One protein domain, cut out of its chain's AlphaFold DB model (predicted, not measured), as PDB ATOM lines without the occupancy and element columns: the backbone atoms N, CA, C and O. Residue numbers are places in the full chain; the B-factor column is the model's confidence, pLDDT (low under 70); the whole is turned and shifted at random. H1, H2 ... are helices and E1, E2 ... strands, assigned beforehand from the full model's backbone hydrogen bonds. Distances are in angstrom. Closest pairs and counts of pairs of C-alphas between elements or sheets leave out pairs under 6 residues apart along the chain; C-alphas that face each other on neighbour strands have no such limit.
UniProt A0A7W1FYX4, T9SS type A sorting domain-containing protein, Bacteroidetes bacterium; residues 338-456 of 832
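Overview. This is residues 338 to 456 of the 832 residues of the protein "T9SS type A sorting domain-containing protein" of Bacteroidetes bacterium (UniProt A0A7W1FYX4). A twisted sheet, E1 E2 E6 E7 E8, makes a wall; a smaller sheet, E4 E3 E5, lies over one of its faces, partly face to face with it. H1 sits at one end of the wall, and the long link of residues 391 to 405 loops at the other. The printed part has 119 residues, in the order E1 E2 E3 E4 E5 E6 E7 H1 E8; it is mostly strand, though under half of the residues are in named elements. The large sheet is antiparallel, the small one mixed; the whole is compact, radius of gyration of the C-alphas 14.5 A, spanning 43 by 33 by 21 A.

Along the chain. E1, residues 347 to 354, begins at C-alpha (-7.546, 24.539, -36.234) and spans 23.7 A; E2, 357 to 364, spans 22.8 A. E3 is 372 to 375, E4 387 to 390 and E5 406 to 408. E6, 417 to 423, spans 19.4 A; E7, 429 to 436, spans 21.0 A. H1 is 437 to 441; E8, 447 to 451, ends at (13.886, 16.640, -33.832).

Arrangement. Hairpin E1 and E2 has N 352 and O 359 at 2.9 A. E2 and E6 are antiparallel, with N 360 and O 421 at 2.8 A. Hairpin E6 and E7 has N 420 and O 433 at 2.8 A. E7 and E8 are antiparallel, with N 434 and O 447 at 2.9 A. H1, with its O i to N i+4 pair within hydrogen-bond range, only grazes this sheet, with residues 437 to 440. E4 and E3 are parallel, N 389 and O 373 at 2.7 A; E3 and E5 are antiparallel, N 374 and O 407 at 2.8 A. Between the sheets, the closest C-alphas of E1 and E4 are those of Thr 349 and Leu 389, 6.9 A; E3 and E6 are apart.

Size, cuts and confidence. The C-alphas farthest apart, of Pro 397 and Ala 442, are 44.5 A apart. The printed part has no cut. The links E3 to E4 and E4 to E5 are long. Mean pLDDT of the printed part is 77.1; 41 residues are under 70, among them 338 to 345 and 394 to 404.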
ATOM      1  N   THR A 338      -7.763  36.514 -31.827       55.91
ATOM      2  CA  THR A 338      -9.021  35.763 -31.755       55.91
ATOM      3  C   THR A 338      -9.680  35.801 -33.137       55.91
ATOM      4  O   THR A 338      -9.957  36.904 -33.622       55.91
ATOM      5  N   PRO A 339      -9.943  34.657 -33.801       50.28
ATOM      6  CA  PRO A 339     -10.743  34.657 -35.021       50.28
ATOM      7  C   PRO A 339     -12.099  35.342 -34.756       50.28
ATOM      8  O   PRO A 339     -12.615  35.245 -33.637       50.28
ATOM      9  N   PRO A 340     -12.716  36.010 -35.751       48.41
ATOM     10  CA  PRO A 340     -14.110  36.434 -35.643       48.41
ATOM     11  C   PRO A 340     -14.978  35.257 -35.187       48.41
ATOM     12  O   PRO A 340     -14.700  34.114 -35.548       48.41
ATOM     13  N   THR A 341     -16.048  35.512 -34.436       45.62
ATOM     14  CA  THR A 341     -16.893  34.460 -33.845       45.62
ATOM     15  C   THR A 341     -17.609  33.553 -34.863       45.62
ATOM     16  O   THR A 341     -18.299  32.607 -34.494       45.62
ATOM     17  N   THR A 342     -17.446  33.816 -36.156       43.22
ATOM     18  CA  THR A 342     -17.911  32.989 -37.275       43.22
ATOM     19  C   THR A 342     -16.836  32.033 -37.822       43.22
ATOM     20  O   THR A 342     -17.166  31.136 -38.582       43.22
ATOM     21  N   TYR A 343     -15.569  32.156 -37.401       48.56
ATOM     22  CA  TYR A 343     -14.400  31.430 -37.938       48.56
ATOM     23  C   TYR A 343     -13.793  30.398 -36.975       48.56
ATOM     24  O   TYR A 343     -12.628  30.026 -37.103       48.56
ATOM     25  N   PHE A 344     -14.555  29.898 -36.004       50.06
ATOM     26  CA  PHE A 344     -14.012  29.103 -34.897       50.06
ATOM     27  C   PHE A 344     -13.374  27.745 -35.258       50.06
ATOM     28  O   PHE A 344     -12.853  27.116 -34.348       50.06
ATOM     29  N   LYS A 345     -13.375  27.286 -36.521       62.59
ATOM     30  CA  LYS A 345     -13.105  25.886 -36.937       62.59
ATOM     31  C   LYS A 345     -11.778  25.629 -37.674       62.59
ATOM     32  O   LYS A 345     -11.551  24.519 -38.142       62.59
ATOM     33  N   GLY A 346     -10.918  26.634 -37.836       74.38
ATOM     34  CA  GLY A 346      -9.742  26.524 -38.710       74.38
ATOM     35  C   GLY A 346      -8.501  25.873 -38.085       74.38
ATOM     36  O   GLY A 346      -7.506  25.732 -38.789       74.38
ATOM     37  N   ILE A 347      -8.527  25.474 -36.806       85.88
ATOM     38  CA  ILE A 347      -7.546  24.539 -36.234       85.88
ATOM     39  C   ILE A 347      -8.218  23.185 -36.067       85.88
ATOM     40  O   ILE A 347      -9.208  23.073 -35.348       85.88
ATOM     41  N   LYS A 348      -7.668  22.158 -36.712       88.31
ATOM     42  CA  LYS A 348      -8.173  20.786 -36.597       88.31
ATOM     43  C   LYS A 348      -7.048  19.846 -36.259       88.31
ATOM     44  O   LYS A 348      -5.961  19.950 -36.822       88.31
ATOM     45  N   THR A 349      -7.326  18.924 -35.354       91.38
ATOM     46  CA  THR A 349      -6.336  17.981 -34.865       91.38
ATOM     47  C   THR A 349      -6.903  16.584 -34.791       91.38
ATOM     48  O   THR A 349      -8.058  16.358 -34.429       91.38
ATOM     49  N   PHE A 350      -6.061  15.632 -35.147       93.19
ATOM     50  CA  PHE A 350      -6.362  14.220 -35.039       93.19
ATOM     51  C   PHE A 350      -5.062  13.462 -34.820       93.19
ATOM     52  O   PHE A 350      -3.990  13.897 -35.250       93.19
ATOM     53  N   ALA A 351      -5.171  12.351 -34.105       92.38
ATOM     54  CA  ALA A 351      -4.054  11.508 -33.748       92.38
ATOM     55  C   ALA A 351      -4.314  10.066 -34.156       92.38
ATOM     56  O   ALA A 351      -5.452   9.594 -34.177       92.38
ATOM     57  N   SER A 352      -3.231   9.364 -34.429       88.94
ATOM     58  CA  SER A 352      -3.192   7.916 -34.451       88.94
ATOM     59  C   SER A 352      -2.213   7.449 -33.386       88.94
ATOM     60  O   SER A 352      -1.190   8.092 -33.127       88.94
ATOM     61  N   MET A 353      -2.557   6.339 -32.746       79.75
ATOM     62  CA  MET A 353      -1.714   5.682 -31.767       79.75
ATOM     63  C   MET A 353      -1.543   4.214 -32.134       79.75
ATOM     64  O   MET A 353      -2.504   3.472 -32.348       79.75
ATOM     65  N   GLU A 354      -0.289   3.801 -32.155       71.81
ATOM     66  CA  GLU A 354       0.169   2.443 -32.412       71.81
ATOM     67  C   GLU A 354       1.276   2.101 -31.398       71.81
ATOM     68  O   GLU A 354       1.777   3.008 -30.727       71.81
ATOM     69  N   PRO A 355       1.724   0.836 -31.291       60.38
ATOM     70  CA  PRO A 355       2.830   0.486 -30.395       60.38
ATOM     71  C   PRO A 355       4.085   1.347 -30.611       60.38
ATOM     72  O   PRO A 355       4.809   1.637 -29.663       60.38
ATOM     73  N   ALA A 356       4.293   1.824 -31.845       55.66
ATOM     74  CA  ALA A 356       5.378   2.719 -32.220       55.66
ATOM     75  C   ALA A 356       5.198   4.192 -31.765       55.66
ATOM     76  O   ALA A 356       5.943   5.063 -32.212       55.66
ATOM     77  N   GLY A 357       4.183   4.531 -30.962       71.75
ATOM     78  CA  GLY A 357       3.942   5.880 -30.427       71.75
ATOM     79  C   GLY A 357       2.821   6.668 -31.113       71.75
ATOM     80  O   GLY A 357       2.080   6.129 -31.940       71.75
ATOM     81  N   ILE A 358       2.712   7.959 -30.787       83.69
ATOM     82  CA  ILE A 358       1.566   8.821 -31.127       83.69
ATOM     83  C   ILE A 358       1.914   9.775 -32.267       83.69
ATOM     84  O   ILE A 358       2.917  10.490 -32.224       83.69
ATOM     85  N   LYS A 359       1.081   9.806 -33.306       90.06
ATOM     86  CA  LYS A 359       1.269  10.643 -34.494       90.06
ATOM     87  C   LYS A 359       0.111  11.613 -34.546       90.06
ATOM     88  O   LYS A 359      -1.036  11.194 -34.630       90.06
ATOM     89  N   ILE A 360       0.407  12.902 -34.461       94.31
ATOM     90  CA  ILE A 360      -0.589  13.970 -34.445       94.31
ATOM     91  C   ILE A 360      -0.447  14.787 -35.712       94.31
ATOM     92  O   ILE A 360       0.624  15.310 -36.002       94.31
ATOM     93  N   VAL A 361      -1.548  14.945 -36.435       97.00
ATOM     94  CA  VAL A 361      -1.645  15.909 -37.526       97.00
ATOM     95  C   VAL A 361      -2.456  17.103 -37.052       97.00
ATOM     96  O   VAL A 361      -3.522  16.964 -36.451       97.00
ATOM     97  N   VAL A 362      -1.921  18.288 -37.328       95.75
ATOM     98  CA  VAL A 362      -2.525  19.581 -37.022       95.75
ATOM     99  C   VAL A 362      -2.720  20.343 -38.320       95.75
ATOM    100  O   VAL A 362      -1.752  20.680 -39.002       95.75
ATOM    101  N   LEU A 363      -3.969  20.639 -38.654       95.25
ATOM    102  CA  LEU A 363      -4.334  21.507 -39.762       95.25
ATOM    103  C   LEU A 363      -4.505  22.922 -39.217       95.25
ATOM    104  O   LEU A 363      -5.437  23.178 -38.456       95.25
ATOM    105  N   ASN A 364      -3.628  23.842 -39.616       93.25
ATOM    106  CA  ASN A 364      -3.856  25.271 -39.461       93.25
ATOM    107  C   ASN A 364      -4.383  25.852 -40.774       93.25
ATOM    108  O   ASN A 364      -3.632  26.135 -41.706       93.25
ATOM    109  N   GLN A 365      -5.695  26.040 -40.838       90.94
ATOM    110  CA  GLN A 365      -6.420  26.582 -41.983       90.94
ATOM    111  C   GLN A 365      -6.607  28.107 -41.879       90.94
ATOM    112  O   GLN A 365      -7.284  28.708 -42.718       90.94
ATOM    113  N   HIS A 366      -6.004  28.760 -40.883       86.81
ATOM    114  CA  HIS A 366      -6.042  30.212 -40.719       86.81
ATOM    115  C   HIS A 366      -4.878  30.929 -41.412       86.81
ATOM    116  O   HIS A 366      -3.839  30.349 -41.727       86.81
ATOM    117  N   ASP A 367      -5.041  32.242 -41.580       86.88
ATOM    118  CA  ASP A 367      -4.062  33.140 -42.204       86.88
ATOM    119  C   ASP A 367      -3.000  33.654 -41.216       86.88
ATOM    120  O   ASP A 367      -2.205  34.538 -41.539       86.88
ATOM    121  N   PHE A 368      -2.963  33.086 -40.013       85.69
ATOM    122  CA  PHE A 368      -2.060  33.450 -38.931       85.69
ATOM    123  C   PHE A 368      -1.488  32.206 -38.251       85.69
ATOM    124  O   PHE A 368      -2.035  31.107 -38.350       85.69
ATOM    125  N   ALA A 369      -0.326  32.393 -37.631       88.81
ATOM    126  CA  ALA A 369       0.363  31.356 -36.887       88.81
ATOM    127  C   ALA A 369      -0.125  31.319 -35.435       88.81
ATOM    128  O   ALA A 369      -0.582  32.338 -34.914       88.81
ATOM    129  N   TYR A 370       0.022  30.165 -34.791       86.06
ATOM    130  CA  TYR A 370      -0.356  29.977 -33.394       86.06
ATOM    131  C   TYR A 370       0.760  29.312 -32.611       86.06
ATOM    132  O   TYR A 370       1.241  28.248 -33.002       86.06
ATOM    133  N   ASP A 371       1.114  29.878 -31.466       88.25
ATOM    134  CA  ASP A 371       1.786  29.085 -30.447       88.25
ATOM    135  C   ASP A 371       0.803  28.044 -29.915       88.25
ATOM    136  O   ASP A 371      -0.399  28.299 -29.798       88.25
ATOM    137  N   PHE A 372       1.304  26.849 -29.626       88.88
ATOM    138  CA  PHE A 372       0.450  25.734 -29.250       88.88
ATOM    139  C   PHE A 372       1.038  24.918 -28.109       88.88
ATOM    140  O   PHE A 372       2.227  24.995 -27.781       88.88
ATOM    141  N   HIS A 373       0.155  24.142 -27.510       87.44
ATOM    142  CA  HIS A 373       0.431  23.195 -26.454       87.44
ATOM    143  C   HIS A 373      -0.333  21.912 -26.763       87.44
ATOM    144  O   HIS A 373      -1.486  21.985 -27.176       87.44
ATOM    145  N   VAL A 374       0.282  20.751 -26.586       89.25
ATOM    146  CA  VAL A 374      -0.381  19.452 -26.721       89.25
ATOM    147  C   VAL A 374      -0.609  18.881 -25.337       89.25
ATOM    148  O   VAL A 374       0.305  18.864 -24.517       89.25
ATOM    149  N   ASN A 375      -1.821  18.396 -25.111       86.44
ATOM    150  CA  ASN A 375      -2.263  17.856 -23.844       86.44
ATOM    151  C   ASN A 375      -2.897  16.480 -24.053       86.44
ATOM    152  O   ASN A 375      -3.767  16.324 -24.906       86.44
ATOM    153  N   PHE A 376      -2.460  15.485 -23.286       84.38
ATOM    154  CA  PHE A 376      -2.921  14.095 -23.406       84.38
ATOM    155  C   PHE A 376      -3.912  13.682 -22.311       84.38
ATOM    156  O   PHE A 376      -4.352  12.532 -22.258       84.38
ATOM    157  N   ASN A 377      -4.264  14.612 -21.421       73.56
ATOM    158  CA  ASN A 377      -5.131  14.345 -20.278       73.56
ATOM    159  C   ASN A 377      -6.634  14.528 -20.574       73.56
ATOM    160  O   ASN A 377      -7.462  14.127 -19.757       73.56
ATOM    161  N   GLY A 378      -7.001  15.129 -21.715       67.62
ATOM    162  CA  GLY A 378      -8.394  15.379 -22.100       67.62
ATOM    163  C   GLY A 378      -9.157  16.362 -21.198       67.62
ATOM    164  O   GLY A 378     -10.376  16.480 -21.318       67.62
ATOM    165  N   SER A 379      -8.483  17.022 -20.251       66.12
ATOM    166  CA  SER A 379      -9.075  17.872 -19.213       66.12
ATOM    167  C   SER A 379      -9.190  19.339 -19.627       66.12
ATOM    168  O   SER A 379      -9.535  20.186 -18.799       66.12
ATOM    169  N   GLY A 380      -8.855  19.674 -20.874       62.72
ATOM    170  CA  GLY A 380      -8.976  21.019 -21.407       62.72
ATOM    171  C   GLY A 380      -8.195  22.104 -20.660       62.72
ATOM    172  O   GLY A 380      -8.656  23.246 -20.565       62.72
ATOM    173  N   THR A 381      -7.029  21.770 -20.100       65.44
ATOM    174  CA  THR A 381      -6.177  22.739 -19.397       65.44
ATOM    175  C   THR A 381      -5.718  23.840 -20.354       65.44
ATOM    176  O   THR A 381      -4.917  23.623 -21.264       65.44
ATOM    177  N   ASN A 382      -6.254  25.045 -20.152       67.06
ATOM    178  CA  ASN A 382      -5.899  26.223 -20.936       67.06
ATOM    179  C   ASN A 382      -4.510  26.729 -20.549       67.06
ATOM    180  O   ASN A 382      -4.264  27.034 -19.381       67.06
ATOM    181  N   VAL A 383      -3.641  26.898 -21.543       73.25
ATOM    182  CA  VAL A 383      -2.357  27.585 -21.386       73.25
ATOM    183  C   VAL A 383      -2.483  28.975 -22.003       73.25
ATOM    184  O   VAL A 383      -2.753  29.118 -23.192       73.25
ATOM    185  N   SER A 384      -2.321  30.018 -21.185       76.75
ATOM    186  CA  SER A 384      -2.474  31.407 -21.635       76.75
ATOM    187  C   SER A 384      -1.569  31.713 -22.835       76.75
ATOM    188  O   SER A 384      -0.374  31.414 -22.805       76.75
ATOM    189  N   GLY A 385      -2.136  32.315 -23.885       76.00
ATOM    190  CA  GLY A 385      -1.409  32.690 -25.101       76.00
ATOM    191  C   GLY A 385      -1.088  31.541 -26.065       76.00
ATOM    192  O   GLY A 385      -0.429  31.793 -27.069       76.00
ATOM    193  N   ARG A 386      -1.555  30.310 -25.810       81.69
ATOM    194  CA  ARG A 386      -1.352  29.149 -26.692       81.69
ATOM    195  C   ARG A 386      -2.665  28.450 -27.026       81.69
ATOM    196  O   ARG A 386      -3.576  28.396 -26.208       81.69
ATOM    197  N   VAL A 387      -2.741  27.874 -28.222       83.94
ATOM    198  CA  VAL A 387      -3.817  26.948 -28.591       83.94
ATOM    199  C   VAL A 387      -3.532  25.594 -27.951       83.94
ATOM    200  O   VAL A 387      -2.501  24.985 -28.237       83.94
ATOM    201  N   THR A 388      -4.435  25.114 -27.100       85.12
ATOM    202  CA  THR A 388      -4.333  23.770 -26.523       85.12
ATOM    203  C   THR A 388      -4.913  22.758 -27.509       85.12
ATOM    204  O   THR A 388      -6.077  22.872 -27.879       85.12
ATOM    205  N   LEU A 389      -4.110  21.778 -27.923       88.31
ATOM    206  CA  LEU A 389      -4.484  20.606 -28.714       88.31
ATOM    207  C   LEU A 389      -4.671  19.442 -27.737       88.31
ATOM    208  O   LEU A 389      -3.698  18.898 -27.221       88.31
ATOM    209  N   ASP A 390      -5.918  19.116 -27.436       86.25
ATOM    210  CA  ASP A 390      -6.295  18.209 -26.361       86.25
ATOM    211  C   ASP A 390      -6.719  16.845 -26.906       86.25
ATOM    212  O   ASP A 390      -7.601  16.744 -27.761       86.25
ATOM    213  N   PHE A 391      -6.106  15.788 -26.393       86.06
ATOM    214  CA  PHE A 391      -6.397  14.408 -26.747       86.06
ATOM    215  C   PHE A 391      -6.768  13.644 -25.488       86.06
ATOM    216  O   PHE A 391      -6.033  13.650 -24.506       86.06
ATOM    217  N   ASN A 392      -7.920  12.976 -25.520       78.75
ATOM    218  CA  ASN A 392      -8.354  12.134 -24.419       78.75
ATOM    219  C   ASN A 392      -8.027  10.667 -24.717       78.75
ATOM    220  O   ASN A 392      -8.768   9.999 -25.439       78.75
ATOM    221  N   PHE A 393      -6.942  10.166 -24.126       77.31
ATOM    222  CA  PHE A 393      -6.559   8.753 -24.217       77.31
ATOM    223  C   PHE A 393      -7.108   7.892 -23.066       77.31
ATOM    224  O   PHE A 393      -6.862   6.691 -23.037       77.31
ATOM    225  N   SER A 394      -7.872   8.466 -22.126       69.81
ATOM    226  CA  SER A 394      -8.295   7.775 -20.889       69.81
ATOM    227  C   SER A 394      -9.166   6.536 -21.112       69.81
ATOM    228  O   SER A 394      -9.232   5.676 -20.237       69.81
ATOM    229  N   SER A 395      -9.831   6.424 -22.265       62.06
ATOM    230  CA  SER A 395     -10.655   5.267 -22.613       62.06
ATOM    231  C   SER A 395      -9.866   4.091 -23.194       62.06
ATOM    232  O   SER A 395     -10.466   3.036 -23.398       62.06
ATOM    233  N   ASP A 396      -8.562   4.240 -23.465       68.06
ATOM    234  CA  ASP A 396      -7.711   3.138 -23.927       68.06
ATOM    235  C   ASP A 396      -6.871   2.568 -22.765       68.06
ATOM    236  O   ASP A 396      -5.849   3.147 -22.387       68.06
ATOM    237  N   PRO A 397      -7.272   1.419 -22.184       61.41
ATOM    238  CA  PRO A 397      -6.586   0.820 -21.041       61.41
ATOM    239  C   PRO A 397      -5.189   0.296 -21.384       61.41
ATOM    240  O   PRO A 397      -4.390   0.065 -20.479       61.41
ATOM    241  N   SER A 398      -4.870   0.130 -22.671       56.94
ATOM    242  CA  SER A 398      -3.522  -0.241 -23.118       56.94
ATOM    243  C   SER A 398      -2.506   0.864 -22.805       56.94
ATOM    244  O   SER A 398      -1.302   0.616 -22.843       56.94
ATOM    245  N   TYR A 399      -2.999   2.066 -22.479       62.22
ATOM    246  CA  TYR A 399      -2.229   3.289 -22.339       62.22
ATOM    247  C   TYR A 399      -2.791   4.190 -21.206       62.22
ATOM    248  O   TYR A 399      -2.995   5.395 -21.391       62.22
ATOM    249  N   ALA A 400      -2.946   3.645 -19.985       55.84
ATOM    250  CA  ALA A 400      -3.360   4.355 -18.749       55.84
ATOM    251  C   ALA A 400      -2.217   5.039 -17.927       55.84
ATOM    252  O   ALA A 400      -1.602   4.400 -17.080       55.84
ATOM    253  N   GLY A 401      -1.898   6.327 -18.168       62.88
ATOM    254  CA  GLY A 401      -0.597   6.941 -17.791       62.88
ATOM    255  C   GLY A 401       0.005   7.973 -18.777       62.88
ATOM    256  O   GLY A 401       0.794   8.820 -18.365       62.88
ATOM    257  N   LEU A 402      -0.415   7.997 -20.053       67.50
ATOM    258  CA  LEU A 402      -0.089   9.088 -20.993       67.50
ATOM    259  C   LEU A 402      -0.891  10.365 -20.691       67.50
ATOM    260  O   LEU A 402      -0.544  11.460 -21.119       67.50
ATOM    261  N   ASN A 403      -1.947  10.227 -19.900       64.06
ATOM    262  CA  ASN A 403      -2.853  11.273 -19.450       64.06
ATOM    263  C   ASN A 403      -2.227  12.295 -18.487       64.06
ATOM    264  O   ASN A 403      -2.946  13.123 -17.946       64.06
ATOM    265  N   THR A 404      -0.918  12.269 -18.247       64.81
ATOM    266  CA  THR A 404      -0.204  13.344 -17.536       64.81
ATOM    267  C   THR A 404       0.766  14.107 -18.430       64.81
ATOM    268  O   THR A 404       1.378  15.074 -17.976       64.81
ATOM    269  N   PHE A 405       0.933  13.686 -19.685       73.00
ATOM    270  CA  PHE A 405       1.916  14.276 -20.581       73.00
ATOM    271  C   PHE A 405       1.402  15.543 -21.240       73.00
ATOM    272  O   PHE A 405       0.239  15.681 -21.633       73.00
ATOM    273  N   MET A 406       2.343  16.465 -21.365       77.62
ATOM    274  CA  MET A 406       2.155  17.778 -21.933       77.62
ATOM    275  C   MET A 406       3.369  18.106 -22.789       77.62
ATOM    276  O   MET A 406       4.507  17.858 -22.386       77.62
ATOM    277  N   TYR A 407       3.128  18.697 -23.953       84.12
ATOM    278  CA  TYR A 407       4.184  19.176 -24.832       84.12
ATOM    279  C   TYR A 407       3.928  20.623 -25.233       84.12
ATOM    280  O   TYR A 407       2.991  20.938 -25.966       84.12
ATOM    281  N   ASP A 408       4.810  21.510 -24.785       84.38
ATOM    282  CA  ASP A 408       4.846  22.883 -25.256       84.38
ATOM    283  C   ASP A 408       5.551  22.949 -26.609       84.38
ATOM    284  O   ASP A 408       6.756  22.711 -26.717       84.38
ATOM    285  N   GLY A 409       4.804  23.328 -27.650       79.56
ATOM    286  CA  GLY A 409       5.369  23.553 -28.972       79.56
ATOM    287  C   GLY A 409       6.510  24.569 -28.910       79.56
ATOM    288  O   GLY A 409       6.323  25.688 -28.423       79.56
ATOM    289  N   VAL A 410       7.690  24.174 -29.398       78.94
ATOM    290  CA  VAL A 410       8.881  25.045 -29.473       78.94
ATOM    291  C   VAL A 410       8.768  26.045 -30.628       78.94
ATOM    292  O   VAL A 410       9.274  27.162 -30.551       78.94
ATOM    293  N   LEU A 411       8.089  25.648 -31.703       81.94
ATOM    294  CA  LEU A 411       7.806  26.471 -32.876       81.94
ATOM    295  C   LEU A 411       6.299  26.724 -32.973       81.94
ATOM    296  O   LEU A 411       5.515  25.804 -32.752       81.94
ATOM    297  N   ALA A 412       5.881  27.914 -33.397       89.62
ATOM    298  CA  ALA A 412       4.476  28.171 -33.719       89.62
ATOM    299  C   ALA A 412       3.992  27.267 -34.871       89.62
ATOM    300  O   ALA A 412       4.766  26.940 -35.772       89.62
ATOM    301  N   LEU A 413       2.715  26.882 -34.876       91.62
ATOM    302  CA  LEU A 413       2.030  26.316 -36.041       91.62
ATOM    303  C   LEU A 413       1.978  27.394 -37.133       91.62
ATOM    304  O   LEU A 413       1.348  28.428 -36.903       91.62
ATOM    305  N   PRO A 414       2.607  27.213 -38.307       93.31
ATOM    306  CA  PRO A 414       2.619  28.242 -39.337       93.31
ATOM    307  C   PRO A 414       1.202  28.510 -39.850       93.31
ATOM    308  O   PRO A 414       0.352  27.620 -39.825       93.31
ATOM    309  N   ARG A 415       0.935  29.719 -40.355       92.44
ATOM    310  CA  ARG A 415      -0.313  30.000 -41.090       92.44
ATOM    311  C   ARG A 415      -0.463  29.051 -42.278       92.44
ATOM    312  O   ARG A 415       0.548  28.708 -42.891       92.44
ATOM    313  N   ARG A 416      -1.701  28.702 -42.640       93.12
ATOM    314  CA  ARG A 416      -2.031  27.875 -43.817       93.12
ATOM    315  C   ARG A 416      -1.077  26.691 -43.967       93.12
ATOM    316  O   ARG A 416      -0.310  26.606 -44.928       93.12
ATOM    317  N   SER A 417      -1.066  25.837 -42.954       96.38
ATOM    318  CA  SER A 417      -0.105  24.749 -42.842       96.38
ATOM    319  C   SER A 417      -0.728  23.470 -42.319       96.38
ATOM    320  O   SER A 417      -1.772  23.477 -41.669       96.38
ATOM    321  N   THR A 418      -0.037  22.377 -42.589       98.25
ATOM    322  CA  THR A 418      -0.285  21.065 -42.018       98.25
ATOM    323  C   THR A 418       0.985  20.624 -41.317       98.25
ATOM    324  O   THR A 418       2.060  20.614 -41.916       98.25
ATOM    325  N   THR A 419       0.871  20.309 -40.034       96.62
ATOM    326  CA  THR A 419       1.992  19.919 -39.178       96.62
ATOM    327  C   THR A 419       1.797  18.482 -38.727       96.62
ATOM    328  O   THR A 419       0.766  18.165 -38.141       96.62
ATOM    329  N   LEU A 420       2.791  17.630 -38.964       92.44
ATOM    330  CA  LEU A 420       2.902  16.307 -38.361       92.44
ATOM    331  C   LEU A 420       3.820  16.400 -37.144       92.44
ATOM    332  O   LEU A 420       4.974  16.813 -37.264       92.44
ATOM    333  N   LEU A 421       3.319  15.979 -35.991       89.38
ATOM    334  CA  LEU A 421       4.073  15.788 -34.763       89.38
ATOM    335  C   LEU A 421       4.167  14.290 -34.494       89.38
ATOM    336  O   LEU A 421       3.159  13.584 -34.516       89.38
ATOM    337  N   VAL A 422       5.374  13.814 -34.221       80.25
ATOM    338  CA  VAL A 422       5.629  12.423 -33.865       80.25
ATOM    339  C   VAL A 422       6.103  12.389 -32.427       80.25
ATOM    340  O   VAL A 422       7.061  13.078 -32.071       80.25
ATOM    341  N   PHE A 423       5.437  11.571 -31.631       77.06
ATOM    342  CA  PHE A 423       5.795  11.250 -30.266       77.06
ATOM    343  C   PHE A 423       6.085   9.759 -30.169       77.06
ATOM    344  O   PHE A 423       5.543   8.949 -30.928       77.06
ATOM    345  N   ASP A 424       6.933   9.400 -29.217       64.12
ATOM    346  CA  ASP A 424       7.071   8.014 -28.806       64.12
ATOM    347  C   ASP A 424       5.864   7.594 -27.920       64.12
ATOM    348  O   ASP A 424       4.892   8.331 -27.748       64.12
ATOM    349  N   CYS A 425       5.867   6.365 -27.421       62.69
ATOM    350  CA  CYS A 425       4.818   5.741 -26.625       62.69
ATOM    351  C   CYS A 425       4.851   6.190 -25.177       62.69
ATOM    352  O   CYS A 425       3.867   6.006 -24.468       62.69
ATOM    353  N   ASP A 426       5.973   6.768 -24.761       63.38
ATOM    354  CA  ASP A 426       6.119   7.412 -23.471       63.38
ATOM    355  C   ASP A 426       5.659   8.874 -23.565       63.38
ATOM    356  O   ASP A 426       5.728   9.600 -22.588       63.38
ATOM    357  N   GLY A 427       5.177   9.327 -24.729       68.00
ATOM    358  CA  GLY A 427       4.662  10.675 -24.931       68.00
ATOM    359  C   GLY A 427       5.755  11.726 -25.112       68.00
ATOM    360  O   GLY A 427       5.444  12.920 -25.140       68.00
ATOM    361  N   ASN A 428       7.022  11.325 -25.272       69.00
ATOM    362  CA  ASN A 428       8.097  12.265 -25.558       69.00
ATOM    363  C   ASN A 428       8.040  12.700 -27.018       69.00
ATOM    364  O   ASN A 428       7.821  11.909 -27.936       69.00
ATOM    365  N   PHE A 429       8.294  13.984 -27.243       75.25
ATOM    366  CA  PHE A 429       8.355  14.543 -28.583       75.25
ATOM    367  C   PHE A 429       9.594  14.039 -29.345       75.25
ATOM    368  O   PHE A 429      10.729  14.243 -28.912       75.25
ATOM    369  N   VAL A 430       9.375  13.435 -30.517       67.31
ATOM    370  CA  VAL A 430      10.424  12.883 -31.388       67.31
ATOM    371  C   VAL A 430      10.741  13.838 -32.523       67.31
ATOM    372  O   VAL A 430      11.898  14.207 -32.719       67.31
ATOM    373  N   SER A 431       9.739  14.237 -33.306       67.62
ATOM    374  CA  SER A 431       9.979  15.078 -34.478       67.62
ATOM    375  C   SER A 431       8.757  15.861 -34.931       67.62
ATOM    376  O   SER A 431       7.619  15.544 -34.585       67.62
ATOM    377  N   ARG A 432       9.017  16.901 -35.724       82.06
ATOM    378  CA  ARG A 432       8.000  17.719 -36.375       82.06
ATOM    379  C   ARG A 432       8.339  17.949 -37.835       82.06
ATOM    380  O   ARG A 432       9.439  18.413 -38.141       82.06
ATOM    381  N   THR A 433       7.346  17.746 -38.687       81.94
ATOM    382  CA  THR A 433       7.381  18.060 -40.116       81.94
ATOM    383  C   THR A 433       6.259  19.033 -40.438       81.94
ATOM    384  O   THR A 433       5.108  18.777 -40.092       81.94
ATOM    385  N   ASP A 434       6.580  20.121 -41.131       91.19
ATOM    386  CA  ASP A 434       5.599  21.109 -41.579       91.19
ATOM    387  C   ASP A 434       5.463  21.061 -43.096       91.19
ATOM    388  O   ASP A 434       6.445  20.895 -43.817       91.19
ATOM    389  N   TYR A 435       4.251  21.292 -43.580       94.75
ATOM    390  CA  TYR A 435       3.967  21.590 -44.974       94.75
ATOM    391  C   TYR A 435       3.093  22.839 -45.036       94.75
ATOM    392  O   TYR A 435       2.033  22.882 -44.416       94.75
ATOM    393  N   THR A 436       3.544  23.878 -45.731       95.88
ATOM    394  CA  THR A 436       2.846  25.172 -45.803       95.88
ATOM    395  C   THR A 436       2.346  25.474 -47.215       95.88
ATOM    396  O   THR A 436       2.940  25.038 -48.197       95.88
ATOM    397  N   GLU A 437       1.300  26.297 -47.343       94.44
ATOM    398  CA  GLU A 437       0.829  26.792 -48.649       94.44
ATOM    399  C   GLU A 437       1.947  27.517 -49.423       94.44
ATOM    400  O   GLU A 437       2.024  27.433 -50.645       94.44
ATOM    401  N   THR A 438       2.853  28.202 -48.716       91.81
ATOM    402  CA  THR A 438       4.017  28.863 -49.331       91.81
ATOM    403  C   THR A 438       5.019  27.861 -49.904       91.81
ATOM    404  O   THR A 438       5.558  28.093 -50.981       91.81
ATOM    405  N   GLU A 439       5.254  26.739 -49.223       88.06
ATOM    406  CA  GLU A 439       6.097  25.656 -49.745       88.06
ATOM    407  C   GLU A 439       5.433  24.947 -50.920       88.06
ATOM    408  O   GLU A 439       6.091  24.717 -51.930       88.06
ATOM    409  N   ALA A 440       4.122  24.710 -50.844       89.25
ATOM    410  CA  ALA A 440       3.351  24.179 -51.961       89.25
ATOM    411  C   ALA A 440       3.474  25.074 -53.206       89.25
ATOM    412  O   ALA A 440       3.777  24.584 -54.291       89.25
ATOM    413  N   LEU A 441       3.321  26.396 -53.045       86.75
ATOM    414  CA  LEU A 441       3.520  27.384 -54.116       86.75
ATOM    415  C   LEU A 441       4.934  27.351 -54.706       86.75
ATOM    416  O   LEU A 441       5.110  27.590 -55.898       86.75
ATOM    417  N   ALA A 442       5.935  27.070 -53.874       83.31
ATOM    418  CA  ALA A 442       7.328  26.946 -54.284       83.31
ATOM    419  C   ALA A 442       7.686  25.546 -54.817       83.31
ATOM    420  O   ALA A 442       8.849  25.316 -55.148       83.31
ATOM    421  N   ASN A 443       6.715  24.626 -54.907       78.12
ATOM    422  CA  ASN A 443       6.917  23.217 -55.250       78.12
ATOM    423  C   ASN A 443       7.976  22.538 -54.354       78.12
ATOM    424  O   ASN A 443       8.896  21.868 -54.825       78.12
ATOM    425  N   VAL A 444       7.869  22.780 -53.047       80.50
ATOM    426  CA  VAL A 444       8.735  22.226 -52.003       80.50
ATOM    427  C   VAL A 444       7.943  21.209 -51.183       80.50
ATOM    428  O   VAL A 444       6.899  21.534 -50.623       80.50
ATOM    429  N   ASP A 445       8.462  19.984 -51.096       81.56
ATOM    430  CA  ASP A 445       7.919  18.896 -50.273       81.56
ATOM    431  C   ASP A 445       7.793  19.301 -48.782       81.56
ATOM    432  O   ASP A 445       8.489  20.214 -48.334       81.56
ATOM    433  N   PRO A 446       6.979  18.603 -47.964       84.06
ATOM    434  CA  PRO A 446       6.973  18.764 -46.510       84.06
ATOM    435  C   PRO A 446       8.382  18.714 -45.899       84.06
ATOM    436  O   PRO A 446       9.203  17.871 -46.261       84.06
ATOM    437  N   GLN A 447       8.663  19.609 -44.955       78.81
ATOM    438  CA  GLN A 447       9.998  19.836 -44.405       78.81
ATOM    439  C   GLN A 447      10.069  19.475 -42.922       78.81
ATOM    440  O   GLN A 447       9.278  19.960 -42.113       78.81
ATOM    441  N   LEU A 448      11.077  18.692 -42.542       69.38
ATOM    442  CA  LEU A 448      11.410  18.434 -41.142       69.38
ATOM    443  C   LEU A 448      11.877  19.740 -40.473       69.38
ATOM    444  O   LEU A 448      12.819  20.384 -40.934       69.38
ATOM    445  N   ARG A 449      11.211  20.142 -39.390       72.56
ATOM    446  CA  ARG A 449      11.453  21.405 -38.670       72.56
ATOM    447  C   ARG A 449      12.067  21.226 -37.298       72.56
ATOM    448  O   ARG A 449      12.650  22.165 -36.764       72.56
ATOM    449  N   GLN A 450      11.893  20.058 -36.695       66.44
ATOM    450  CA  GLN A 450      12.366  19.810 -35.340       66.44
ATOM    451  C   GLN A 450      12.596  18.319 -35.122       66.44
ATOM    452  O   GLN A 450      11.809  17.500 -35.596       66.44
ATOM    453  N   VAL A 451      13.645  17.983 -34.375       60.91
ATOM    454  CA  VAL A 451      13.886  16.640 -33.832       60.91
ATOM    455  C   VAL A 451      14.251  16.790 -32.361       60.91
ATOM    456  O   VAL A 451      15.210  17.489 -32.030       60.91
ATOM    457  N   GLY A 452      13.467  16.189 -31.467       60.28
ATOM    458  CA  GLY A 452      13.570  16.422 -30.029       60.28
ATOM    459  C   GLY A 452      13.523  17.921 -29.707       60.28
ATOM    460  O   GLY A 452      12.623  18.643 -30.133       60.28
ATOM    461  N   THR A 453      14.526  18.430 -29.001       58.41
ATOM    462  CA  THR A 453      14.648  19.864 -28.677       58.41
ATOM    463  C   THR A 453      15.337  20.691 -29.769       58.41
ATOM    464  O   THR A 453      15.391  21.918 -29.677       58.41
ATOM    465  N   VAL A 454      15.868  20.049 -30.813       50.41
ATOM    466  CA  VAL A 454      16.649  20.709 -31.863       50.41
ATOM    467  C   VAL A 454      15.715  21.271 -32.928       50.41
ATOM    468  O   VAL A 454      15.101  20.529 -33.694       50.41
ATOM    469  N   VAL A 455      15.642  22.600 -33.006       64.00
ATOM    470  CA  VAL A 455      14.964  23.315 -34.093       64.00
ATOM    471  C   VAL A 455      15.847  23.314 -35.337       64.00
ATOM    472  O   VAL A 455      16.929  23.904 -35.356       64.00
ATOM    473  N   ILE A 456      15.348  22.700 -36.404       57.72
ATOM    474  CA  ILE A 456      15.943  22.732 -37.734       57.72
ATOM    475  C   ILE A 456      15.400  23.978 -38.420       57.72
ATOM    476  O   ILE A 456      14.252  24.022 -38.860       57.72
TER     477      ILE A 456